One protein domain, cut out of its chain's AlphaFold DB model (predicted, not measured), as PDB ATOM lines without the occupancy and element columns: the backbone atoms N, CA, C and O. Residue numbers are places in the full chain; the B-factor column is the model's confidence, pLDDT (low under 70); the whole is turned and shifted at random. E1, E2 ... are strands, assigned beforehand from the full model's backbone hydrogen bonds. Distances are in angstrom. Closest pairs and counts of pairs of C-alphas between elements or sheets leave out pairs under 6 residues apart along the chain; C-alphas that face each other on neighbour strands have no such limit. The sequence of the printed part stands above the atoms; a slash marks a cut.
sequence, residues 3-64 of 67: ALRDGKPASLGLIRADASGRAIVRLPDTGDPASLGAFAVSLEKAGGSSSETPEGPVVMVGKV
ATOM      1  N   ALA A   3     207.715 198.655 258.218       92.88
ATOM      2  CA  ALA A   3     208.831 199.481 257.778       92.88
ATOM      3  C   ALA A   3     210.119 198.774 258.200       92.88
ATOM      4  O   ALA A   3     210.204 198.305 259.332       92.88
ATOM      5  N   LEU A   4     211.115 198.697 257.326       92.31
ATOM      6  CA  LEU A   4     212.442 198.205 257.680       92.31
ATOM      7  C   LEU A   4     213.356 199.414 257.885       92.31
ATOM      8  O   LEU A   4     213.744 200.069 256.915       92.31
ATOM      9  N   ARG A   5     213.661 199.708 259.152       89.88
ATOM     10  CA  ARG A   5     214.530 200.816 259.571       89.88
ATOM     11  C   ARG A   5     215.805 200.248 260.164       89.88
ATOM     12  O   ARG A   5     215.726 199.446 261.091       89.88
ATOM     13  N   ASP A   6     216.955 200.583 259.587       86.12
ATOM     14  CA  ASP A   6     218.255 200.015 259.987       86.12
ATOM     15  C   ASP A   6     218.238 198.472 260.080       86.12
ATOM     16  O   ASP A   6     218.798 197.858 260.989       86.12
ATOM     17  N   GLY A   7     217.508 197.828 259.160       82.25
ATOM     18  CA  GLY A   7     217.328 196.373 259.116       82.25
ATOM     19  C   GLY A   7     216.354 195.792 260.148       82.25
ATOM     20  O   GLY A   7     216.098 194.590 260.121       82.25
ATOM     21  N   LYS A   8     215.769 196.614 261.026       90.56
ATOM     22  CA  LYS A   8     214.781 196.191 262.023       90.56
ATOM     23  C   LYS A   8     213.353 196.459 261.537       90.56
ATOM     24  O   LYS A   8     213.074 197.552 261.034       90.56
ATOM     25  N   PRO A   9     212.430 195.493 261.680       93.06
ATOM     26  CA  PRO A   9     211.031 195.712 261.357       93.06
ATOM     27  C   PRO A   9     210.359 196.600 262.408       93.06
ATOM     28  O   PRO A   9     210.522 196.413 263.607       93.06
ATOM     29  N   ALA A  10     209.563 197.553 261.939       91.69
ATOM     30  CA  ALA A  10     208.650 198.352 262.740       91.69
ATOM     31  C   ALA A  10     207.241 198.181 262.173       91.69
ATOM     32  O   ALA A  10     207.021 198.378 260.973       91.69
ATOM     33  N   SER A  11     206.282 197.790 263.014       91.44
ATOM     34  CA  SER A  11     204.905 197.580 262.563       91.44
ATOM     35  C   SER A  11     204.276 198.900 262.112       91.44
ATOM     36  O   SER A  11     204.234 199.875 262.856       91.44
ATOM     37  N   LEU A  12     203.753 198.911 260.886       89.94
ATOM     38  CA  LEU A  12     202.928 199.982 260.314       89.94
ATOM     39  C   LEU A  12     201.430 199.645 260.395       89.94
ATOM     40  O   LEU A  12     200.602 200.282 259.747       89.94
ATOM     41  N   GLY A  13     201.082 198.615 261.168       90.44
ATOM     42  CA  GLY A  13     199.710 198.176 261.378       90.44
ATOM     43  C   GLY A  13     199.233 197.099 260.403       90.44
ATOM     44  O   GLY A  13     199.989 196.519 259.611       90.44
ATOM     45  N   LEU A  14     197.942 196.790 260.514       92.44
ATOM     46  CA  LEU A  14     197.292 195.708 259.784       92.44
ATOM     47  C   LEU A  14     196.698 196.210 258.474       92.44
ATOM     48  O   LEU A  14     195.949 197.184 258.448       92.44
ATOM     49  N   ILE A  15     196.980 195.481 257.400       91.94
ATOM     50  CA  ILE A  15     196.311 195.666 256.118       91.94
ATOM     51  C   ILE A  15     195.087 194.757 256.117       91.94
ATOM     52  O   ILE A  15     195.216 193.551 256.321       91.94
ATOM     53  N   ARG A  16     193.905 195.327 255.887       91.12
ATOM     54  CA  ARG A  16     192.680 194.557 255.670       91.12
ATOM     55  C   ARG A  16     192.234 194.752 254.232       91.12
ATOM     56  O   ARG A  16     192.075 195.889 253.795       91.12
ATOM     57  N   ALA A  17     192.080 193.647 253.516       91.31
ATOM     58  CA  ALA A  17     191.498 193.660 252.188       91.31
ATOM     59  C   ALA A  17     189.979 193.861 252.273       91.31
ATOM     60  O   ALA A  17     189.335 193.421 253.226       91.31
ATOM     61  N   ASP A  18     189.424 194.532 251.272       94.19
ATOM     62  CA  ASP A  18     187.993 194.577 251.022       94.19
ATOM     63  C   ASP A  18     187.480 193.234 250.464       94.19
ATOM     64  O   ASP A  18     188.236 192.277 250.274       94.19
ATOM     65  N   ALA A  19     186.178 193.159 250.180       96.19
ATOM     66  CA  ALA A  19     185.539 191.952 249.655       96.19
ATOM     67  C   ALA A  19     186.080 191.499 248.283       96.19
ATOM     68  O   ALA A  19     185.873 190.351 247.900       96.19
ATOM     69  N   SER A  20     186.777 192.373 247.548       96.38
ATOM     70  CA  SER A  20     187.438 192.038 246.281       96.38
ATOM     71  C   SER A  20     188.875 191.541 246.463       96.38
ATOM     72  O   SER A  20     189.547 191.221 245.485       96.38
ATOM     73  N   GLY A  21     189.368 191.480 247.705       90.44
ATOM     74  CA  GLY A  21     190.756 191.137 248.002       90.44
ATOM     75  C   GLY A  21     191.723 192.312 247.835       90.44
ATOM     76  O   GLY A  21     192.936 192.113 247.869       90.44
ATOM     77  N   ARG A  22     191.222 193.545 247.676       94.06
ATOM     78  CA  ARG A  22     192.048 194.739 247.484       94.06
ATOM     79  C   ARG A  22     192.220 195.504 248.790       94.06
ATOM     80  O   ARG A  22     191.283 195.670 249.558       94.06
ATOM     81  N   ALA A  23     193.411 196.044 249.020       91.50
ATOM     82  CA  ALA A  23     193.650 197.003 250.091       91.50
ATOM     83  C   ALA A  23     194.412 198.219 249.564       91.50
ATOM     84  O   ALA A  23     195.292 198.094 248.713       91.50
ATOM     85  N   ILE A  24     194.087 199.398 250.092       88.88
ATOM     86  CA  ILE A  24     194.868 200.620 249.890       88.88
ATOM     87  C   ILE A  24     195.302 201.099 251.266       88.88
ATOM     88  O   ILE A  24     194.469 201.396 252.119       88.88
ATOM     89  N   VAL A  25     196.612 201.183 251.471       84.94
ATOM     90  CA  VAL A  25     197.199 201.691 252.709       84.94
ATOM     91  C   VAL A  25     197.768 203.067 252.424       84.94
ATOM     92  O   VAL A  25     198.571 203.238 251.510       84.94
ATOM     93  N   ARG A  26     197.347 204.054 253.211       83.69
ATOM     94  CA  ARG A  26     197.989 205.367 253.247       83.69
ATOM     95  C   ARG A  26     198.914 205.378 254.451       83.69
ATOM     96  O   ARG A  26     198.456 205.123 255.561       83.69
ATOM     97  N   LEU A  27     200.190 205.653 254.220       78.31
ATOM     98  CA  LEU A  27     201.178 205.814 255.278       78.31
ATOM     99  C   LEU A  27     201.346 207.317 255.521       78.31
ATOM    100  O   LEU A  27     201.971 207.977 254.694       78.31
ATOM    101  N   PRO A  28     200.732 207.885 256.575       69.38
ATOM    102  CA  PRO A  28     200.809 209.321 256.830       69.38
ATOM    103  C   PRO A  28     202.196 209.743 257.327       69.38
ATOM    104  O   PRO A  28     202.608 210.868 257.073       69.38
ATOM    105  N   ASP A  29     202.905 208.837 258.004       77.12
ATOM    106  CA  ASP A  29     204.261 209.037 258.501       77.12
ATOM    107  C   ASP A  29     205.015 207.699 258.487       77.12
ATOM    108  O   ASP A  29     204.546 206.689 259.021       77.12
ATOM    109  N   THR A  30     206.176 207.680 257.838       75.00
ATOM    110  CA  THR A  30     207.057 206.511 257.753       75.00
ATOM    111  C   THR A  30     208.286 206.636 258.650       75.00
ATOM    112  O   THR A  30     209.132 205.738 258.642       75.00
ATOM    113  N   GLY A  31     208.352 207.671 259.492       77.12
ATOM    114  CA  GLY A  31     209.531 208.066 260.256       77.12
ATOM    115  C   GLY A  31     210.560 208.776 259.379       77.12
ATOM    116  O   GLY A  31     210.252 209.176 258.257       77.12
ATOM    117  N   ASP A  32     211.791 208.897 259.886       83.19
ATOM    118  CA  ASP A  32     212.909 209.489 259.147       83.19
ATOM    119  C   ASP A  32     213.146 208.747 257.814       83.19
ATOM    120  O   ASP A  32     213.555 207.577 257.836       83.19
ATOM    121  N   PRO A  33     212.926 209.405 256.659       81.50
ATOM    122  CA  PRO A  33     213.124 208.799 255.349       81.50
ATOM    123  C   PRO A  33     214.551 208.295 255.112       81.50
ATOM    124  O   PRO A  33     214.721 207.340 254.360       81.50
ATOM    125  N   ALA A  34     215.567 208.889 255.751       85.50
ATOM    126  CA  ALA A  34     216.960 208.462 255.589       85.50
ATOM    127  C   ALA A  34     217.239 207.089 256.226       85.50
ATOM    128  O   ALA A  34     218.106 206.355 255.757       85.50
ATOM    129  N   SER A  35     216.480 206.726 257.263       86.69
ATOM    130  CA  SER A  35     216.580 205.429 257.952       86.69
ATOM    131  C   SER A  35     215.746 204.321 257.294       86.69
ATOM    132  O   SER A  35     215.901 203.139 257.607       86.69
ATOM    133  N   LEU A  36     214.825 204.687 256.396       89.25
ATOM    134  CA  LEU A  36     213.855 203.773 255.808       89.25
ATOM    135  C   LEU A  36     214.429 203.081 254.568       89.25
ATOM    136  O   LEU A  36     214.427 203.631 253.471       89.25
ATOM    137  N   GLY A  37     214.861 201.831 254.724       90.44
ATOM    138  CA  GLY A  37     215.444 201.067 253.618       90.44
ATOM    139  C   GLY A  37     214.419 200.327 252.757       90.44
ATOM    140  O   GLY A  37     214.633 200.124 251.559       90.44
ATOM    141  N   ALA A  38     213.313 199.875 253.353       92.25
ATOM    142  CA  ALA A  38     212.324 199.045 252.671       92.25
ATOM    143  C   ALA A  38     210.988 198.973 253.422       92.25
ATOM    144  O   ALA A  38     210.890 199.303 254.603       92.25
ATOM    145  N   PHE A  39     209.978 198.443 252.741       93.00
ATOM    146  CA  PHE A  39     208.758 197.928 253.347       93.00
ATOM    147  C   PHE A  39     208.671 196.419 253.176       93.00
ATOM    148  O   PHE A  39     209.157 195.867 252.189       93.00
ATOM    149  N   ALA A  40     207.983 195.766 254.106       94.94
ATOM    150  CA  ALA A  40     207.634 194.361 253.992       94.94
ATOM    151  C   ALA A  40     206.156 194.112 254.312       94.94
ATOM    152  O   ALA A  40     205.528 194.812 255.117       94.94
ATOM    153  N   VAL A  41     205.596 193.075 253.694       95.00
ATOM    154  CA  VAL A  41     204.252 192.569 253.985       95.00
ATOM    155  C   VAL A  41     204.373 191.112 254.402       95.00
ATOM    156  O   VAL A  41     204.959 190.307 253.681       95.00
ATOM    157  N   SER A  42     203.815 190.785 255.565       96.81
ATOM    158  CA  SER A  42     203.661 189.414 256.043       96.81
ATOM    159  C   SER A  42     202.191 189.021 256.113       96.81
ATOM    160  O   SER A  42     201.313 189.879 256.253       96.81
ATOM    161  N   LEU A  43     201.935 187.719 255.999       95.69
ATOM    162  CA  LEU A  43     200.626 187.124 256.242       95.69
ATOM    163  C   LEU A  43     200.554 186.683 257.698       95.69
ATOM    164  O   LEU A  43     201.199 185.717 258.080       95.69
ATOM    165  N   GLU A  44     199.776 187.390 258.507       95.31
ATOM    166  CA  GLU A  44     199.662 187.124 259.941       95.31
ATOM    167  C   GLU A  44     198.326 186.460 260.289       95.31
ATOM    168  O   GLU A  44     197.339 186.573 259.555       95.31
ATOM    169  N   LYS A  45     198.275 185.825 261.466       93.19
ATOM    170  CA  LYS A  45     197.011 185.418 262.097       93.19
ATOM    171  C   LYS A  45     196.098 186.631 262.329       93.19
ATOM    172  O   LYS A  45     196.544 187.783 262.345       93.19
ATOM    173  N   ALA A  46     194.809 186.381 262.557       92.12
ATOM    174  CA  ALA A  46     193.873 187.440 262.925       92.12
ATOM    175  C   ALA A  46     194.384 188.207 264.162       92.12
ATOM    176  O   ALA A  46     194.740 187.601 265.169       92.12
ATOM    177  N   GLY A  47     194.434 189.538 264.064       92.31
ATOM    178  CA  GLY A  47     195.023 190.407 265.091       92.31
ATOM    179  C   GLY A  47     196.482 190.809 264.837       92.31
ATOM    180  O   GLY A  47     196.926 191.788 265.425       92.31
ATOM    181  N   GLY A  48     197.184 190.156 263.904       94.12
ATOM    182  CA  GLY A  48     198.582 190.452 263.578       94.12
ATOM    183  C   GLY A  48     199.597 189.623 264.363       94.12
ATOM    184  O   GLY A  48     199.237 188.699 265.093       94.12
ATOM    185  N   SER A  49     200.873 189.985 264.202       95.75
ATOM    186  CA  SER A  49     201.957 189.463 265.039       95.75
ATOM    187  C   SER A  49     201.778 189.931 266.486       95.75
ATOM    188  O   SER A  49     201.420 191.084 266.729       95.75
ATOM    189  N   SER A  50     202.046 189.039 267.441       94.31
ATOM    190  CA  SER A  50     202.128 189.365 268.873       94.31
ATOM    191  C   SER A  50     203.515 189.850 269.318       94.31
ATOM    192  O   SER A  50     203.708 190.126 270.501       94.31
ATOM    193  N   SER A  51     204.472 189.968 268.396       92.62
ATOM    194  CA  SER A  51     205.851 190.386 268.664       92.62
ATOM    195  C   SER A  51     206.250 191.627 267.856       92.62
ATOM    196  O   SER A  51     205.499 192.119 267.011       92.62
ATOM    197  N   GLU A  52     207.458 192.141 268.098       91.69
ATOM    198  CA  GLU A  52     208.031 193.266 267.338       91.69
ATOM    199  C   GLU A  52     208.534 192.864 265.939       91.69
ATOM    200  O   GLU A  52     208.991 193.706 265.170       91.69
ATOM    201  N   THR A  53     208.427 191.583 265.577       94.31
ATOM    202  CA  THR A  53     208.823 191.045 264.271       94.31
ATOM    203  C   THR A  53     207.653 190.313 263.603       94.31
ATOM    204  O   THR A  53     206.692 189.945 264.282       94.31
ATOM    205  N   PRO A  54     207.690 190.065 262.282       95.56
ATOM    206  CA  PRO A  54     206.724 189.171 261.644       95.56
ATOM    207  C   PRO A  54     206.747 187.780 262.293       95.56
ATOM    208  O   PRO A  54     207.822 187.213 262.483       95.56
ATOM    209  N   GLU A  55     205.576 187.241 262.637       96.75
ATOM    210  CA  GLU A  55     205.428 185.847 263.090       96.75
ATOM    211  C   GLU A  55     205.062 184.941 261.909       96.75
ATOM    212  O   GLU A  55     205.482 183.786 261.841       96.75
ATOM    213  N   GLY A  56     204.284 185.472 260.967       96.00
ATOM    214  CA  GLY A  56     203.943 184.807 259.722       96.00
ATOM    215  C   GLY A  56     204.953 185.035 258.590       96.00
ATOM    216  O   GLY A  56     205.896 185.824 258.710       96.00
ATOM    217  N   PRO A  57     204.763 184.357 257.443       97.12
ATOM    218  CA  PRO A  57     205.670 184.467 256.310       97.12
ATOM    219  C   PRO A  57     205.645 185.876 255.709       97.12
ATOM    220  O   PRO A  57     204.580 186.437 255.436       97.12
ATOM    221  N   VAL A  58     206.832 186.422 255.445       96.00
ATOM    222  CA  VAL A  58     207.007 187.644 254.652       96.00
ATOM    223  C   VAL A  58     206.859 187.285 253.175       96.00
ATOM    224  O   VAL A  58     207.645 186.512 252.638       96.00
ATOM    225  N   VAL A  59     205.845 187.844 252.520       95.38
ATOM    226  CA  VAL A  59     205.489 187.532 251.124       95.38
ATOM    227  C   VAL A  59     205.952 188.594 250.133       95.38
ATOM    228  O   VAL A  59     205.961 188.361 248.929       95.38
ATOM    229  N   MET A  60     206.339 189.769 250.629       94.38
ATOM    230  CA  MET A  60     206.845 190.858 249.804       94.38
ATOM    231  C   MET A  60     207.818 191.710 250.607       94.38
ATOM    232  O   MET A  60     207.540 192.052 251.757       94.38
ATOM    233  N   VAL A  61     208.917 192.100 249.962       94.31
ATOM    234  CA  VAL A  61     209.844 193.133 250.428       94.31
ATOM    235  C   VAL A  61     210.119 194.074 249.260       94.31
ATOM    236  O   VAL A  61     210.478 193.618 248.178       94.31
ATOM    237  N   GLY A  62     209.949 195.377 249.471       91.31
ATOM    238  CA  GLY A  62     210.216 196.409 248.469       91.31
ATOM    239  C   GLY A  62     211.125 197.488 249.041       91.31
ATOM    240  O   GLY A  62     210.790 198.084 250.063       91.31
ATOM    241  N   LYS A  63     212.274 197.732 248.403       89.19
ATOM    242  CA  LYS A  63     213.210 198.789 248.813       89.19
ATOM    243  C   LYS A  63     212.651 200.172 248.495       89.19
ATOM    244  O   LYS A  63     211.991 200.359 247.476       89.19
ATOM    245  N   VAL A  64     212.952 201.138 249.354       82.12
ATOM    246  CA  VAL A  64     212.659 202.553 249.111       82.12
ATOM    247  C   VAL A  64     213.899 203.185 248.479       82.12
ATOM    248  O   VAL A  64     214.993 203.062 249.019       82.12
TER     249      VAL A  64
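Overview. This is residues 3 to 64 of the 67 residues of an uncharacterized protein of Candidatus Eisenbacteria bacterium (UniProt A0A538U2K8). With little regular structure, this is one small, strongly twisted antiparallel sheet of two hairpins side by side, E2 - E1 - E3 - E4, with two long loops. Residues 12 to 35 run out from it and fold back near Ala 19, making the longest axis. The 62 printed residues have four named strands, E1 to E4 along the chain, and no named helix; the class is all strand, with 20 residues in named elements. The whole is compact, radius of gyration of the C-alphas 12.0 A, spanning 36 by 23 by 17 A.

Arrangement. Begin at inner strands E1, residues 3 to 5, and E3, residues 36 to 42: antiparallel at 141 degrees, N 4 and O 38 are within hydrogen-bond range at 2.8 A. Edge strand E2, residues 8 to 11, forms a hairpin with E1, N 3 and O 10 at 2.9 A. Edge strand E4, residues 58 to 63, forms one with E3, N 39 and O 62 at 2.8 A.

Along the chain. Find C-alpha 3 at (208.831, 199.481, 257.778), beginning E1, 6.1 A long. E2 spans 10.0 A, E3 17.6 A; E4 runs 14.0 A to C-alpha 63 at (213.210, 198.789, 248.813).

Size, cuts and confidence. The C-alphas farthest apart, Ala 19 and Ala 34, are 36.0 A apart. The printed part has no cut; links E2 to E3 and E3 to E4 are long. Look at Pro 28 for pLDDT under 70.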